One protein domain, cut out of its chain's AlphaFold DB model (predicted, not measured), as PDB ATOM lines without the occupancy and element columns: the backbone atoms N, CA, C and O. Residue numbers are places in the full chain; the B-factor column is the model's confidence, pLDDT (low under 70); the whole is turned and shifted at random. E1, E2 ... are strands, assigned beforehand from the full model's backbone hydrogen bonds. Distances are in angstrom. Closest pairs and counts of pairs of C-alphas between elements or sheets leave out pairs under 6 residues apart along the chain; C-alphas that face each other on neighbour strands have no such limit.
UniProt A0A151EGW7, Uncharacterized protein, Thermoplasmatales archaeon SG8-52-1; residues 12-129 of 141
ATOM      1  N   GLU A  12      37.142  -9.240 -25.403       88.44
ATOM      2  CA  GLU A  12      38.017 -10.394 -25.616       88.44
ATOM      3  C   GLU A  12      37.748 -10.950 -27.017       88.44
ATOM      4  O   GLU A  12      36.592 -11.086 -27.411       88.44
ATOM      5  N   GLU A  13      38.802 -11.225 -27.787       83.06
ATOM      6  CA  GLU A  13      38.705 -11.725 -29.170       83.06
ATOM      7  C   GLU A  13      37.673 -10.981 -30.060       83.06
ATOM      8  O   GLU A  13      36.862 -11.600 -30.738       83.06
ATOM      9  N   ASN A  14      37.686  -9.639 -30.059       90.19
ATOM     10  CA  ASN A  14      36.739  -8.766 -30.790       90.19
ATOM     11  C   ASN A  14      35.254  -8.917 -30.410       90.19
ATOM     12  O   ASN A  14      34.377  -8.409 -31.114       90.19
ATOM     13  N   ILE A  15      34.967  -9.540 -29.274       93.06
ATOM     14  CA  ILE A  15      33.620  -9.681 -28.734       93.06
ATOM     15  C   ILE A  15      33.524  -8.820 -27.486       93.06
ATOM     16  O   ILE A  15      34.319  -8.951 -26.554       93.06
ATOM     17  N   GLU A  16      32.540  -7.932 -27.464       93.94
ATOM     18  CA  GLU A  16      32.218  -7.140 -26.287       93.94
ATOM     19  C   GLU A  16      31.270  -7.919 -25.378       93.94
ATOM     20  O   GLU A  16      30.179  -8.315 -25.793       93.94
ATOM     21  N   PHE A  17      31.669  -8.081 -24.119       94.81
ATOM     22  CA  PHE A  17      30.839  -8.630 -23.060       94.81
ATOM     23  C   PHE A  17      30.488  -7.517 -22.076       94.81
ATOM     24  O   PHE A  17      31.326  -7.058 -21.298       94.81
ATOM     25  N   LYS A  18      29.215  -7.125 -22.075       94.12
ATOM     26  CA  LYS A  18      28.644  -6.161 -21.134       94.12
ATOM     27  C   LYS A  18      27.773  -6.879 -20.121       94.12
ATOM     28  O   LYS A  18      26.926  -7.685 -20.489       94.12
ATOM     29  N   MET A  19      27.940  -6.547 -18.848       92.81
ATOM     30  CA  MET A  19      27.072  -6.989 -17.763       92.81
ATOM     31  C   MET A  19      26.531  -5.776 -17.014       92.81
ATOM     32  O   MET A  19      27.301  -4.943 -16.539       92.81
ATOM     33  N   ILE A  20      25.212  -5.717 -16.855       91.62
ATOM     34  CA  ILE A  20      24.522  -4.758 -15.992       91.62
ATOM     35  C   ILE A  20      23.885  -5.538 -14.853       91.62
ATOM     36  O   ILE A  20      23.312  -6.613 -15.046       91.62
ATOM     37  N   ARG A  21      23.998  -5.011 -13.640       88.00
ATOM     38  CA  ARG A  21      23.399  -5.600 -12.451       88.00
ATOM     39  C   ARG A  21      22.659  -4.560 -11.654       88.00
ATOM     40  O   ARG A  21      23.226  -3.528 -11.305       88.00
ATOM     41  N   GLN A  22      21.427  -4.889 -11.306       87.75
ATOM     42  CA  GLN A  22      20.580  -4.061 -10.468       87.75
ATOM     43  C   GLN A  22      19.734  -4.984  -9.602       87.75
ATOM     44  O   GLN A  22      19.031  -5.862 -10.102       87.75
ATOM     45  N   ASN A  23      19.810  -4.795  -8.292       84.50
ATOM     46  CA  ASN A  23      19.187  -5.684  -7.323       84.50
ATOM     47  C   ASN A  23      19.598  -7.162  -7.530       84.50
ATOM     48  O   ASN A  23      20.775  -7.497  -7.689       84.50
ATOM     49  N   SER A  24      18.609  -8.059  -7.578       83.94
ATOM     50  CA  SER A  24      18.786  -9.482  -7.886       83.94
ATOM     51  C   SER A  24      18.895  -9.787  -9.384       83.94
ATOM     52  O   SER A  24      19.109 -10.948  -9.730       83.94
ATOM     53  N   ASN A  25      18.764  -8.791 -10.263       87.69
ATOM     54  CA  ASN A  25      18.807  -8.992 -11.705       87.69
ATOM     55  C   ASN A  25      20.232  -8.862 -12.251       87.69
ATOM     56  O   ASN A  25      21.055  -8.062 -11.787       87.69
ATOM     57  N   CYS A  26      20.505  -9.658 -13.274       89.94
ATOM     58  CA  CYS A  26      21.712  -9.631 -14.072       89.94
ATOM     59  C   CYS A  26      21.308  -9.650 -15.542       89.94
ATOM     60  O   CYS A  26      20.648 -10.582 -15.992       89.94
ATOM     61  N   TRP A  27      21.737  -8.635 -16.281       92.00
ATOM     62  CA  TRP A  27      21.602  -8.579 -17.726       92.00
ATOM     63  C   TRP A  27      22.982  -8.684 -18.345       92.00
ATOM     64  O   TRP A  27      23.921  -8.031 -17.884       92.00
ATOM     65  N   ILE A  28      23.114  -9.489 -19.393       92.56
ATOM     66  CA  ILE A  28      24.359  -9.643 -20.144       92.56
ATOM     67  C   ILE A  28      24.073  -9.427 -21.630       92.56
ATOM     68  O   ILE A  28      23.095  -9.953 -22.156       92.56
ATOM     69  N   LYS A  29      24.928  -8.649 -22.293       93.25
ATOM     70  CA  LYS A  29      24.918  -8.423 -23.740       93.25
ATOM     71  C   LYS A  29      26.270  -8.833 -24.303       93.25
ATOM     72  O   LYS A  29      27.307  -8.426 -23.781       93.25
ATOM     73  N   ILE A  30      26.241  -9.634 -25.361       93.44
ATOM     74  CA  ILE A  30      27.423 -10.158 -26.041       93.44
ATOM     75  C   ILE A  30      27.341  -9.724 -27.498       93.44
ATOM     76  O   ILE A  30      26.394 -10.091 -28.196       93.44
ATOM     77  N   THR A  31      28.309  -8.920 -27.931       92.38
ATOM     78  CA  THR A  31      28.256  -8.213 -29.217       92.38
ATOM     79  C   THR A  31      29.514  -8.507 -30.032       92.38
ATOM     80  O   THR A  31      30.607  -8.196 -29.553       92.38
ATOM     81  N   PRO A  32      29.407  -9.053 -31.255       91.81
ATOM     82  CA  PRO A  32      30.529  -9.050 -32.188       91.81
ATOM     83  C   PRO A  32      30.828  -7.607 -32.613       91.81
ATOM     84  O   PRO A  32      29.921  -6.884 -33.021       91.81
ATOM     85  N   LEU A  33      32.083  -7.164 -32.502       89.25
ATOM     86  CA  LEU A  33      32.455  -5.778 -32.820       89.25
ATOM     87  C   LEU A  33      32.940  -5.600 -34.257       89.25
ATOM     88  O   LEU A  33      32.708  -4.556 -34.867       89.25
ATOM     89  N   LYS A  34      33.687  -6.585 -34.757       87.81
ATOM     90  CA  LYS A  34      34.295  -6.600 -36.092       87.81
ATOM     91  C   LYS A  34      34.430  -8.030 -36.570       87.81
ATOM     92  O   LYS A  34      34.678  -8.906 -35.742       87.81
ATOM     93  N   SER A  35      34.346  -8.238 -37.876       84.75
ATOM     94  CA  SER A  35      34.602  -9.527 -38.500       84.75
ATOM     95  C   SER A  35      35.966 -10.080 -38.096       84.75
ATOM     96  O   SER A  35      36.941  -9.357 -37.861       84.75
ATOM     97  N   MET A  36      36.013 -11.398 -37.987       85.94
ATOM     98  CA  MET A  36      37.216 -12.155 -37.686       85.94
ATOM     99  C   MET A  36      37.475 -13.169 -38.797       85.94
ATOM    100  O   MET A  36      36.722 -13.262 -39.755       85.94
ATOM    101  N   SER A  37      38.564 -13.925 -38.694       85.44
ATOM    102  CA  SER A  37      38.874 -15.033 -39.609       85.44
ATOM    103  C   SER A  37      38.558 -16.405 -39.011       85.44
ATOM    104  O   SER A  37      39.005 -17.429 -39.527       85.44
ATOM    105  N   VAL A  38      37.850 -16.437 -37.880       88.81
ATOM    106  CA  VAL A  38      37.560 -17.663 -37.139       88.81
ATOM    107  C   VAL A  38      36.088 -17.720 -36.765       88.81
ATOM    108  O   VAL A  38      35.505 -16.715 -36.362       88.81
ATOM    109  N   GLN A  39      35.516 -18.920 -36.866       92.12
ATOM    110  CA  GLN A  39      34.204 -19.209 -36.308       92.12
ATOM    111  C   GLN A  39      34.261 -19.088 -34.792       92.12
ATOM    112  O   GLN A  39      35.187 -19.605 -34.147       92.12
ATOM    113  N   THR A  40      33.227 -18.472 -34.232       92.56
ATOM    114  CA  THR A  40      33.088 -18.354 -32.789       92.56
ATOM    115  C   THR A  40      31.680 -18.709 -32.358       92.56
ATOM    116  O   THR A  40      30.702 -18.088 -32.777       92.56
ATOM    117  N   ILE A  41      31.592 -19.695 -31.472       92.81
ATOM    118  CA  ILE A  41      30.339 -20.227 -30.952       92.81
ATOM    119  C   ILE A  41      30.306 -19.993 -29.447       92.81
ATOM    120  O   ILE A  41      31.240 -20.337 -28.714       92.81
ATOM    121  N   LEU A  42      29.210 -19.403 -28.989       92.69
ATOM    122  CA  LEU A  42      28.897 -19.259 -27.583       92.69
ATOM    123  C   LEU A  42      28.006 -20.412 -27.144       92.69
ATOM    124  O   LEU A  42      26.992 -20.700 -27.771       92.69
ATOM    125  N   HIS A  43      28.361 -21.019 -26.025       90.38
ATOM    126  CA  HIS A  43      27.643 -22.119 -25.412       90.38
ATOM    127  C   HIS A  43      27.199 -21.732 -24.008       90.38
ATOM    128  O   HIS A  43      27.962 -21.159 -23.218       90.38
ATOM    129  N   ILE A  44      25.974 -22.104 -23.675       87.62
ATOM    130  CA  ILE A  44      25.405 -21.950 -22.345       87.62
ATOM    131  C   ILE A  44      24.459 -23.121 -22.109       87.62
ATOM    132  O   ILE A  44      23.832 -23.634 -23.029       87.62
ATOM    133  N   TYR A  45      24.331 -23.557 -20.867       81.00
ATOM    134  CA  TYR A  45      23.118 -24.270 -20.496       81.00
ATOM    135  C   TYR A  45      22.115 -23.202 -20.068       81.00
ATOM    136  O   TYR A  45      22.548 -22.313 -19.355       81.00
ATOM    137  N   LEU A  46      20.800 -23.321 -20.254       78.56
ATOM    138  CA  LEU A  46      19.784 -22.585 -19.468       78.56
ATOM    139  C   LEU A  46      18.701 -23.546 -18.974       78.56
ATOM    140  O   LEU A  46      18.212 -24.337 -19.765       78.56
ATOM    141  N   ASN A  47      18.320 -23.485 -17.692       74.19
ATOM    142  CA  ASN A  47      17.242 -24.310 -17.115       74.19
ATOM    143  C   ASN A  47      17.355 -25.813 -17.471       74.19
ATOM    144  O   ASN A  47      16.399 -26.422 -17.933       74.19
ATOM    145  N   ASP A  48      18.545 -26.396 -17.274       72.81
ATOM    146  CA  ASP A  48      18.895 -27.791 -17.609       72.81
ATOM    147  C   ASP A  48      18.920 -28.154 -19.104       72.81
ATOM    148  O   ASP A  48      19.258 -29.294 -19.447       72.81
ATOM    149  N   GLU A  49      18.661 -27.195 -19.987       77.94
ATOM    150  CA  GLU A  49      18.737 -27.332 -21.437       77.94
ATOM    151  C   GLU A  49      20.018 -26.698 -21.980       77.94
ATOM    152  O   GLU A  49      20.586 -25.787 -21.381       77.94
ATOM    153  N   TYR A  50      20.505 -27.192 -23.113       83.50
ATOM    154  CA  TYR A  50      21.707 -26.674 -23.761       83.50
ATOM    155  C   TYR A  50      21.335 -25.739 -24.908       83.50
ATOM    156  O   TYR A  50      20.504 -26.080 -25.747       83.50
ATOM    157  N   TYR A  51      22.026 -24.605 -24.978       86.12
ATOM    158  CA  TYR A  51      21.889 -23.622 -26.038       86.12
ATOM    159  C   TYR A  51      23.260 -23.246 -26.597       86.12
ATOM    160  O   TYR A  51      24.260 -23.147 -25.875       86.12
ATOM    161  N   SER A  52      23.301 -23.003 -27.902       90.38
ATOM    162  CA  SER A  52      24.488 -22.491 -28.572       90.38
ATOM    163  C   SER A  52      24.128 -21.537 -29.691       90.38
ATOM    164  O   SER A  52      23.207 -21.815 -30.458       90.38
ATOM    165  N   TRP A  53      24.908 -20.470 -29.822       91.25
ATOM    166  CA  TRP A  53      24.738 -19.462 -30.861       91.25
ATOM    167  C   TRP A  53      26.071 -19.133 -31.510       91.25
ATOM    168  O   TRP A  53      27.096 -19.013 -30.838       91.25
ATOM    169  N   GLU A  54      26.048 -18.942 -32.822       92.00
ATOM    170  CA  GLU A  54      27.188 -18.407 -33.558       92.00
ATOM    171  C   GLU A  54      27.266 -16.897 -33.334       92.00
ATOM    172  O   GLU A  54      26.336 -16.166 -33.682       92.00
ATOM    173  N   ILE A  55      28.373 -16.430 -32.759       92.50
ATOM    174  CA  ILE A  55      28.713 -15.003 -32.716       92.50
ATOM    175  C   ILE A  55      29.339 -14.600 -34.054       92.50
ATOM    176  O   ILE A  55      28.970 -13.571 -34.622       92.50
ATOM    177  N   TYR A  56      30.220 -15.461 -34.570       92.44
ATOM    178  CA  TYR A  56      30.791 -15.381 -35.908       92.44
ATOM    179  C   TYR A  56      30.558 -16.700 -36.651       92.44
ATOM    180  O   TYR A  56      30.738 -17.768 -36.058       92.44
ATOM    181  N   ASP A  57      30.162 -16.629 -37.923       90.62
ATOM    182  CA  ASP A  57      29.969 -17.809 -38.776       90.62
ATOM    183  C   ASP A  57      31.301 -18.467 -39.191       90.62
ATOM    184  O   ASP A  57      32.382 -18.060 -38.764       90.62
ATOM    185  N   SER A  58      31.240 -19.517 -40.018       89.69
ATOM    186  CA  SER A  58      32.431 -20.237 -40.494       89.69
ATOM    187  C   SER A  58      33.426 -19.368 -41.268       89.69
ATOM    188  O   SER A  58      34.614 -19.689 -41.282       89.69
ATOM    189  N   ASP A  59      32.955 -18.280 -41.879       89.00
ATOM    190  CA  ASP A  59      33.773 -17.316 -42.617       89.00
ATOM    191  C   ASP A  59      34.251 -16.166 -41.713       89.00
ATOM    192  O   ASP A  59      34.946 -15.258 -42.173       89.00
ATOM    193  N   GLY A  60      33.873 -16.194 -40.430       86.12
ATOM    194  CA  GLY A  60      34.193 -15.186 -39.431       86.12
ATOM    195  C   GLY A  60      33.376 -13.894 -39.560       86.12
ATOM    196  O   GLY A  60      33.770 -12.851 -39.034       86.12
ATOM    197  N   ARG A  61      32.225 -13.941 -40.242       88.69
ATOM    198  CA  ARG A  61      31.291 -12.809 -40.353       88.69
ATOM    199  C   ARG A  61      30.393 -12.727 -39.130       88.69
ATOM    200  O   ARG A  61      30.003 -13.746 -38.563       88.69
ATOM    201  N   GLU A  62      30.048 -11.509 -38.736       91.50
ATOM    202  CA  GLU A  62      29.162 -11.218 -37.614       91.50
ATOM    203  C   GLU A  62      27.791 -11.878 -37.816       91.50
ATOM    204  O   GLU A  62      27.156 -11.738 -38.865       91.50
ATOM    205  N   LYS A  63      27.308 -12.585 -36.793       88.12
ATOM    206  CA  LYS A  63      26.029 -13.299 -36.832       88.12
ATOM    207  C   LYS A  63      25.035 -12.715 -35.841       88.12
ATOM    208  O   LYS A  63      24.124 -11.983 -36.239       88.12
ATOM    209  N   HIS A  64      25.215 -13.026 -34.561       87.19
ATOM    210  CA  HIS A  64      24.228 -12.716 -33.536       87.19
ATOM    211  C   HIS A  64      24.789 -11.815 -32.443       87.19
ATOM    212  O   HIS A  64      25.916 -11.989 -31.982       87.19
ATOM    213  N   ILE A  65      23.940 -10.900 -31.982       88.88
ATOM    214  CA  ILE A  65      24.053 -10.287 -30.662       88.88
ATOM    215  C   ILE A  65      23.229 -11.148 -29.713       88.88
ATOM    216  O   ILE A  65      22.090 -11.510 -30.020       88.88
ATOM    217  N   ILE A  66      23.803 -11.481 -28.563       90.75
ATOM    218  CA  ILE A  66      23.175 -12.377 -27.592       90.75
ATOM    219  C   ILE A  66      22.852 -11.572 -26.342       90.75
ATOM    220  O   ILE A  66      23.733 -10.953 -25.742       90.75
ATOM    221  N   TYR A  67      21.582 -11.597 -25.954       90.88
ATOM    222  CA  TYR A  67      21.081 -10.987 -24.731       90.88
ATOM    223  C   TYR A  67      20.698 -12.078 -23.742       90.88
ATOM    224  O   TYR A  67      20.076 -13.079 -24.099       90.88
ATOM    225  N   PHE A  68      21.035 -11.856 -22.484       90.38
ATOM    226  CA  PHE A  68      20.680 -12.718 -21.371       90.38
ATOM    227  C   PHE A  68      20.103 -11.874 -20.238       90.38
ATOM    228  O   PHE A  68      20.613 -10.791 -19.943       90.38
ATOM    229  N   GLU A  69      19.088 -12.409 -19.570       89.50
ATOM    230  CA  GLU A  69      18.557 -11.879 -18.320       89.50
ATOM    231  C   GLU A  69      18.405 -13.015 -17.303       89.50
ATOM    232  O   GLU A  69      17.898 -14.100 -17.600       89.50
ATOM    233  N   GLY A  70      18.845 -12.751 -16.077       88.31
ATOM    234  CA  GLY A  70      18.749 -13.672 -14.958       88.31
ATOM    235  C   GLY A  70      18.323 -12.963 -13.681       88.31
ATOM    236  O   GLY A  70      18.912 -11.953 -13.301       88.31
ATOM    237  N   LEU A  71      17.337 -13.525 -12.990       87.94
ATOM    238  CA  LEU A  71      16.926 -13.144 -11.643       87.94
ATOM    239  C   LEU A  71      17.531 -14.133 -10.649       87.94
ATOM    240  O   LEU A  71      17.298 -15.336 -10.737       87.94
ATOM    241  N   GLY A  72      18.285 -13.638  -9.670       84.12
ATOM    242  CA  GLY A  72      18.843 -14.467  -8.600       84.12
ATOM    243  C   GLY A  72      19.844 -15.517  -9.091       84.12
ATOM    244  O   GLY A  72      20.088 -16.496  -8.387       84.12
ATOM    245  N   CYS A  73      20.431 -15.331 -10.272       84.56
ATOM    246  CA  CYS A  73      21.456 -16.200 -10.840       84.56
ATOM    247  C   CYS A  73      22.471 -15.394 -11.649       84.56
ATOM    248  O   CYS A  73      22.163 -14.316 -12.156       84.56
ATOM    249  N   ILE A  74      23.668 -15.952 -11.818       83.25
ATOM    250  CA  ILE A  74      24.641 -15.461 -12.792       83.25
ATOM    251  C   ILE A  74      25.079 -16.632 -13.676       83.25
ATOM    252  O   ILE A  74      25.560 -17.647 -13.151       83.25
ATOM    253  N   PRO A  75      24.911 -16.527 -15.004       85.19
ATOM    254  CA  PRO A  75      25.274 -17.599 -15.909       85.19
ATOM    255  C   PRO A  75      26.792 -17.706 -16.049       85.19
ATOM    256  O   PRO A  75      27.560 -16.774 -15.813       85.19
ATOM    257  N   THR A  76      27.226 -18.881 -16.478       88.31
ATOM    258  CA  THR A  76      28.582 -19.095 -16.971       88.31
ATOM    259  C   THR A  76      28.477 -19.464 -18.434       88.31
ATOM    260  O   THR A  76      27.756 -20.402 -18.774       88.31
ATOM    261  N   PHE A  77      29.213 -18.750 -19.275       90.50
ATOM    262  CA  PHE A  77      29.266 -19.029 -20.700       90.50
ATOM    263  C   PHE A  77      30.565 -19.733 -21.053       90.50
ATOM    264  O   PHE A  77      31.569 -19.656 -20.337       90.50
ATOM    265  N   TYR A  78      30.541 -20.410 -22.189       91.25
ATOM    266  CA  TYR A  78      31.707 -21.039 -22.769       91.25
ATOM    267  C   TYR A  78      31.841 -20.583 -24.212       91.25
ATOM    268  O   TYR A  78      30.897 -20.682 -24.986       91.25
ATOM    269  N   LEU A  79      33.006 -20.059 -24.554       92.56
ATOM    270  CA  LEU A  79      33.295 -19.493 -25.858       92.56
ATOM    271  C   LEU A  79      34.289 -20.404 -26.568       92.56
ATOM    272  O   LEU A  79      35.400 -20.591 -26.074       92.56
ATOM    273  N   ASN A  80      33.903 -20.963 -27.707       92.44
ATOM    274  CA  ASN A  80      34.810 -21.669 -28.604       92.44
ATOM    275  C   ASN A  80      35.123 -20.739 -29.774       92.44
ATOM    276  O   ASN A  80      34.202 -20.333 -30.473       92.44
ATOM    277  N   SER A  81      36.393 -20.409 -29.987       89.88
ATOM    278  CA  SER A  81      36.826 -19.446 -30.999       89.88
ATOM    279  C   SER A  81      38.075 -19.966 -31.701       89.88
ATOM    280  O   SER A  81      39.172 -20.024 -31.133       89.88
ATOM    281  N   GLY A  82      37.894 -20.462 -32.924       86.25
ATOM    282  CA  GLY A  82      38.926 -21.215 -33.633       86.25
ATOM    283  C   GLY A  82      39.487 -22.373 -32.791       86.25
ATOM    284  O   GLY A  82      38.787 -23.329 -32.471       86.25
ATOM    285  N   LYS A  83      40.777 -22.295 -32.434       86.00
ATOM    286  CA  LYS A  83      41.470 -23.300 -31.596       86.00
ATOM    287  C   LYS A  83      41.454 -22.968 -30.103       86.00
ATOM    288  O   LYS A  83      41.908 -23.778 -29.295       86.00
ATOM    289  N   ASN A  84      41.006 -21.771 -29.743       89.81
ATOM    290  CA  ASN A  84      40.918 -21.341 -28.363       89.81
ATOM    291  C   ASN A  84      39.538 -21.663 -27.804       89.81
ATOM    292  O   ASN A  84      38.524 -21.710 -28.503       89.81
ATOM    293  N   SER A  85      39.507 -21.889 -26.502       91.50
ATOM    294  CA  SER A  85      38.266 -22.104 -25.787       91.50
ATOM    295  C   SER A  85      38.379 -21.431 -24.432       91.50
ATOM    296  O   SER A  85      39.417 -21.523 -23.766       91.50
ATOM    297  N   PHE A  86      37.323 -20.737 -24.028       91.81
ATOM    298  CA  PHE A  86      37.286 -19.939 -22.812       91.81
ATOM    299  C   PHE A  86      36.046 -20.271 -22.007       91.81
ATOM    300  O   PHE A  86      34.957 -20.473 -22.537       91.81
ATOM    301  N   LYS A  87      36.209 -20.278 -20.692       91.94
ATOM    302  CA  LYS A  87      35.115 -20.207 -19.740       91.94
ATOM    303  C   LYS A  87      34.970 -18.754 -19.309       91.94
ATOM    304  O   LYS A  87      35.870 -18.228 -18.655       91.94
ATOM    305  N   VAL A  88      33.847 -18.140 -19.662       92.62
ATOM    306  CA  VAL A  88      33.512 -16.759 -19.308       92.62
ATOM    307  C   VAL A  88      32.674 -16.787 -18.036       92.62
ATOM    308  O   VAL A  88      31.524 -17.244 -18.029       92.62
ATOM    309  N   LYS A  89      33.276 -16.361 -16.927       91.19
ATOM    310  CA  LYS A  89      32.620 -16.293 -15.622       91.19
ATOM    311  C   LYS A  89      32.201 -14.866 -15.334       91.19
ATOM    312  O   LYS A  89      33.034 -13.976 -15.218       91.19
ATOM    313  N   PHE A  90      30.910 -14.683 -15.136       89.50
ATOM    314  CA  PHE A  90      30.362 -13.442 -14.624       89.50
ATOM    315  C   PHE A  90      30.310 -13.540 -13.095       89.50
ATOM    316  O   PHE A  90      29.879 -14.556 -12.545       89.50
ATOM    317  N   ASN A  91      30.778 -12.507 -12.398       87.31
ATOM    318  CA  ASN A  91      30.785 -12.431 -10.936       87.31
ATOM    319  C   ASN A  91      29.978 -11.220 -10.444       87.31
ATOM    320  O   ASN A  91      29.429 -10.435 -11.212       87.31
ATOM    321  N   MET A  92      29.923 -11.020  -9.124       82.12
ATOM    322  CA  MET A  92      29.329  -9.809  -8.532       82.12
ATOM    323  C   MET A  92      30.071  -8.515  -8.893       82.12
ATOM    324  O   MET A  92      29.491  -7.433  -8.783       82.12
ATOM    325  N   SER A  93      31.339  -8.620  -9.284       85.69
ATOM    326  CA  SER A  93      32.245  -7.478  -9.423       85.69
ATOM    327  C   SER A  93      33.179  -7.545 -10.631       85.69
ATOM    328  O   SER A  93      34.039  -6.681 -10.759       85.69
ATOM    329  N   SER A  94      33.077  -8.571 -11.477       89.81
ATOM    330  CA  SER A  94      33.978  -8.749 -12.618       89.81
ATOM    331  C   SER A  94      33.384  -9.670 -13.680       89.81
ATOM    332  O   SER A  94      32.375 -10.348 -13.451       89.81
ATOM    333  N   ILE A  95      34.046  -9.687 -14.832       93.50
ATOM    334  CA  ILE A  95      33.887 -10.684 -15.885       93.50
ATOM    335  C   ILE A  95      35.278 -11.296 -16.086       93.50
ATOM    336  O   ILE A  95      36.211 -10.580 -16.442       93.50
ATOM    337  N   ASP A  96      35.419 -12.596 -15.835       92.75
ATOM    338  CA  ASP A  96      36.700 -13.297 -15.913       92.75
ATOM    339  C   ASP A  96      36.719 -14.269 -17.099       92.75
ATOM    340  O   ASP A  96      35.776 -15.040 -17.306       92.75
ATOM    341  N   PHE A  97      37.844 -14.306 -17.815       92.81
ATOM    342  CA  PHE A  97      38.088 -15.234 -18.919       92.81
ATOM    343  C   PHE A  97      39.122 -16.271 -18.506       92.81
ATOM    344  O   PHE A  97      40.278 -15.959 -18.229       92.81
ATOM    345  N   ILE A  98      38.707 -17.534 -18.465       92.06
ATOM    346  CA  ILE A  98      39.585 -18.648 -18.106       92.06
ATOM    347  C   ILE A  98      39.777 -19.516 -19.341       92.06
ATOM    348  O   ILE A  98      38.846 -20.201 -19.769       92.06
ATOM    349  N   LYS A  99      40.988 -19.520 -19.899       90.94
ATOM    350  CA  LYS A  99      41.331 -20.400 -21.020       90.94
ATOM    351  C   LYS A  99      41.217 -21.868 -20.598       90.94
ATOM    352  O   LYS A  99      41.734 -22.267 -19.553       90.94
ATOM    353  N   ILE A 100      40.552 -22.677 -21.413       89.81
ATOM    354  CA  ILE A 100      40.365 -24.115 -21.198       89.81
ATOM    355  C   ILE A 100      41.072 -24.910 -22.298       89.81
ATOM    356  O   ILE A 100      41.214 -24.456 -23.430       89.81
ATOM    357  N   LYS A 101      41.574 -26.097 -21.941       83.38
ATOM    358  CA  LYS A 101      42.436 -26.908 -22.820       83.38
ATOM    359  C   LYS A 101      41.685 -27.612 -23.951       83.38
ATOM    360  O   LYS A 101      42.320 -28.033 -24.910       83.38
ATOM    361  N   GLN A 102      40.378 -27.805 -23.806       78.00
ATOM    362  CA  GLN A 102      39.561 -28.549 -24.759       78.00
ATOM    363  C   GLN A 102      38.349 -27.713 -25.168       78.00
ATOM    364  O   GLN A 102      37.770 -27.050 -24.299       78.00
ATOM    365  N   PRO A 103      37.956 -27.767 -26.453       74.75
ATOM    366  CA  PRO A 103      36.729 -27.147 -26.913       74.75
ATOM    367  C   PRO A 103      35.540 -27.769 -26.211       74.75
ATOM    368  O   PRO A 103      35.468 -28.979 -25.978       74.75
ATOM    369  N   ILE A 104      34.606 -26.903 -25.856       73.81
ATOM    370  CA  ILE A 104      33.414 -27.307 -25.136       73.81
ATOM    371  C   ILE A 104      32.497 -28.039 -26.104       73.81
ATOM    372  O   ILE A 104      32.087 -27.489 -27.123       73.81
ATOM    373  N   LYS A 105      32.201 -29.291 -25.765       68.38
ATOM    374  CA  LYS A 105      31.146 -30.098 -26.375       68.38
ATOM    375  C   LYS A 105      29.967 -30.174 -25.408       68.38
ATOM    376  O   LYS A 105      30.166 -30.026 -24.197       68.38
ATOM    377  N   THR A 106      28.773 -30.440 -25.936       66.94
ATOM    378  CA  THR A 106      27.536 -30.679 -25.167       66.94
ATOM    379  C   THR A 106      27.774 -31.574 -23.951       66.94
ATOM    380  O   THR A 106      27.328 -31.273 -22.851       66.94
ATOM    381  N   ASP A 107      28.586 -32.613 -24.113       57.97
ATOM    382  CA  ASP A 107      28.730 -33.700 -23.141       57.97
ATOM    383  C   ASP A 107      29.616 -33.334 -21.929       57.97
ATOM    384  O   ASP A 107      29.646 -34.049 -20.929       57.97
ATOM    385  N   ILE A 108      30.359 -32.222 -22.002       58.78
ATOM    386  CA  ILE A 108      31.377 -31.823 -21.006       58.78
ATOM    387  C   ILE A 108      30.825 -30.774 -20.021       58.78
ATOM    388  O   ILE A 108      31.404 -30.501 -18.964       58.78
ATOM    389  N   LEU A 109      29.684 -30.174 -20.345       60.91
ATOM    390  CA  LEU A 109      29.104 -29.075 -19.590       60.91
ATOM    391  C   LEU A 109      28.265 -29.582 -18.411       60.91
ATOM    392  O   LEU A 109      27.347 -30.385 -18.548       60.91
ATOM    393  N   LYS A 110      28.570 -29.082 -17.210       58.25
ATOM    394  CA  LYS A 110      27.778 -29.366 -16.007       58.25
ATOM    395  C   LYS A 110      26.560 -28.439 -15.957       58.25
ATOM    396  O   LYS A 110      26.731 -27.226 -15.992       58.25
ATOM    397  N   LYS A 111      25.367 -29.017 -15.757       58.91
ATOM    398  CA  LYS A 111      24.051 -28.345 -15.679       58.91
ATOM    399  C   LYS A 111      23.912 -27.222 -14.632       58.91
ATOM    400  O   LYS A 111      22.970 -26.445 -14.695       58.91
ATOM    401  N   LYS A 112      24.800 -27.131 -13.636       53.19
ATOM    402  CA  LYS A 112      24.572 -26.254 -12.475       53.19
ATOM    403  C   LYS A 112      24.953 -24.796 -12.741       53.19
ATOM    404  O   LYS A 112      26.137 -24.470 -12.829       53.19
ATOM    405  N   TYR A 113      23.945 -23.928 -12.746       62.50
ATOM    406  CA  TYR A 113      24.094 -22.486 -12.540       62.50
ATOM    407  C   TYR A 113      24.473 -22.157 -11.116       62.50
ATOM    408  O   TYR A 113      24.102 -22.850 -10.165       62.50
ATOM    409  N   ASN A 114      25.100 -20.997 -10.976       63.69
ATOM    410  CA  ASN A 114      25.172 -20.302  -9.708       63.69
ATOM    411  C   ASN A 114      23.818 -19.624  -9.441       63.69
ATOM    412  O   ASN A 114      23.656 -18.427  -9.676       63.69
ATOM    413  N   CYS A 115      22.832 -20.410  -9.004       65.31
ATOM    414  CA  CYS A 115      21.581 -19.895  -8.456       65.31
ATOM    415  C   CYS A 115      21.818 -19.461  -7.008       65.31
ATOM    416  O   CYS A 115      22.267 -20.250  -6.180       65.31
ATOM    417  N   TYR A 116      21.491 -18.214  -6.697       67.19
ATOM    418  CA  TYR A 116      21.600 -17.639  -5.354       67.19
ATOM    419  C   TYR A 116      20.286 -17.742  -4.564       67.19
ATOM    420  O   TYR A 116      20.233 -17.337  -3.407       67.19
ATOM    421  N   SER A 117      19.216 -18.246  -5.187       68.62
ATOM    422  CA  SER A 117      17.859 -18.275  -4.635       68.62
ATOM    423  C   SER A 117      17.040 -19.435  -5.206       68.62
ATOM    424  O   SER A 117      17.239 -19.837  -6.351       68.62
ATOM    425  N   SER A 118      16.066 -19.928  -4.434       66.12
ATOM    426  CA  SER A 118      15.058 -20.901  -4.886       66.12
ATOM    427  C   SER A 118      14.055 -20.328  -5.896       66.12
ATOM    428  O   SER A 118      13.328 -21.086  -6.525       66.12
ATOM    429  N   LYS A 119      14.023 -19.000  -6.065       74.19
ATOM    430  CA  LYS A 119      13.216 -18.288  -7.071       74.19
ATOM    431  C   LYS A 119      14.036 -17.870  -8.297       74.19
ATOM    432  O   LYS A 119      13.615 -16.980  -9.030       74.19
ATOM    433  N   ALA A 120      15.238 -18.425  -8.460       75.94
ATOM    434  CA  ALA A 120      16.099 -18.060  -9.571       75.94
ATOM    435  C   ALA A 120      15.469 -18.467 -10.910       75.94
ATOM    436  O   ALA A 120      14.936 -19.567 -11.040       75.94
ATOM    437  N   ALA A 121      15.551 -17.580 -11.897       80.81
ATOM    438  CA  ALA A 121      15.057 -17.813 -13.248       80.81
ATOM    439  C   ALA A 121      15.971 -17.109 -14.251       80.81
ATOM    440  O   ALA A 121      16.510 -16.042 -13.956       80.81
ATOM    441  N   CYS A 122      16.142 -17.692 -15.435       83.12
ATOM    442  CA  CYS A 122      16.967 -17.107 -16.485       83.12
ATOM    443  C   CYS A 122      16.426 -17.403 -17.880       83.12
ATOM    444  O   CYS A 122      15.785 -18.434 -18.101       83.12
ATOM    445  N   TRP A 123      16.713 -16.498 -18.813       82.50
ATOM    446  CA  TRP A 123      16.429 -16.662 -20.231       82.50
ATOM    447  C   TRP A 123      17.508 -15.982 -21.081       82.50
ATOM    448  O   TRP A 123      18.219 -15.083 -20.627       82.50
ATOM    449  N   ALA A 124      17.633 -16.424 -22.330       83.31
ATOM    450  CA  ALA A 124      18.484 -15.789 -23.325       83.31
ATOM    451  C   ALA A 124      17.761 -15.691 -24.662       83.31
ATOM    452  O   ALA A 124      16.841 -16.458 -24.952       83.31
ATOM    453  N   LYS A 125      18.189 -14.726 -25.467       85.88
ATOM    454  CA  LYS A 125      17.700 -14.500 -26.817       85.88
ATOM    455  C   LYS A 125      18.840 -14.013 -27.695       85.88
ATOM    456  O   LYS A 125      19.559 -13.087 -27.324       85.88
ATOM    457  N   ASP A 126      18.932 -14.572 -28.886       81.81
ATOM    458  CA  ASP A 126      19.741 -14.047 -29.970       81.81
ATOM    459  C   ASP A 126      18.919 -13.150 -30.905       81.81
ATOM    460  O   ASP A 126      17.701 -13.286 -31.068       81.81
ATOM    461  N   VAL A 127      19.600 -12.179 -31.501       84.50
ATOM    462  CA  VAL A 127      19.091 -11.362 -32.605       84.50
ATOM    463  C   VAL A 127      20.199 -11.178 -33.631       84.50
ATOM    464  O   VAL A 127      21.377 -11.138 -33.278       84.50
ATOM    465  N   PHE A 128      19.832 -11.033 -34.903       77.06
ATOM    466  CA  PHE A 128      20.801 -10.701 -35.947       77.06
ATOM    467  C   PHE A 128      21.505  -9.381 -35.631       77.06
ATOM    468  O   PHE A 128      20.845  -8.421 -35.227       77.06
ATOM    469  N   TYR A 129      22.818  -9.316 -35.867       67.94
ATOM    470  CA  TYR A 129      23.650  -8.160 -35.504       67.94
ATOM    471  C   TYR A 129      23.214  -6.832 -36.152       67.94
ATOM    472  O   TYR A 129      23.525  -5.760 -35.642       67.94
TER     473      TYR A 129
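This is residues 12 to 129 of the 141 residues of an uncharacterized protein of Thermoplasmatales archaeon SG8-52-1 (UniProt A0A151EGW7). A sandwich of two antiparallel sheets: the five strands E4, E3, E6, E7 and E8 lie face to face with the four strands E1, E2, E5 and E9, the strands of the two layers running nearly in line. The long link of residues 100 to 120 loops round the outside of the five-stranded sheet before the chain returns as E9. The printed part has 118 residues with nine named strands, E1 to E9 in chain order, and no named helix; its class is all strand. The sheet orders are E4 - E3 - E6 - E7 - E8 and E1 - E2 - E5 - E9. It is compact, with a radius of gyration of the C-alphas of 13.7 A, and only just elongated, spanning 42 by 28 by 24 A.

The larger sheet is strongly twisted, its strands' lines turning by 86 degrees from edge to edge. Its edge strand E4, residues 49 to 56, forms a hairpin with E3, residues 40 to 46, where N 46 and O 49 are 2.7 A apart. E3 is antiparallel to E6, residues 76 to 81, with N 43 and O 78 at 2.8 A. E6, E7, residues 84 to 90, and E8, residues 95 to 99, form a meander, each strand the antiparallel neighbour of the one before; N 79 and O 86 are 2.8 A apart, and N 87 and O 98 2.8 A. In the other sheet E1, residues 15 to 22, and E2, residues 25 to 32, form a hairpin, with N 20 and O 27 at 2.8 A. E2 is antiparallel to E5, residues 64 to 71, with N 26 and O 70 at 2.8 A. E5 is antiparallel to the edge strand E9, residues 121 to 128, with N 71 and O 121 at 2.8 A. Across the sandwich the facing parts are 10.0 A centre to centre and their best planes 5 degrees apart. The closest C-alphas of E4 and E5, Ile 55 and His 64, are 5.1 A apart; those of E1 and E7, Met 19 and Phe 90, are 7.9 A apart. E5 and E8 are apart.

E1 begins at C-alpha 15, (33.620, -9.681, -28.734), and is 23.1 A long. E2 is 23.6 A, E4 22.3 A and E5 23.1 A long; E3, E6, E7 and E8 are shorter. E9 runs 24.5 A to C-alpha 128, (20.801, -10.701, -35.947).

The C-alphas farthest apart, Ser 37 and Ser 118, are 42.5 A apart. The printed part has no cut. The link E8 to E9 is long. Residues 73 to 74 pair antiparallel with residues 114 to 115. The mean pLDDT of the printed part is 84.5; residues 105 to 118 and residue 129 are under 70.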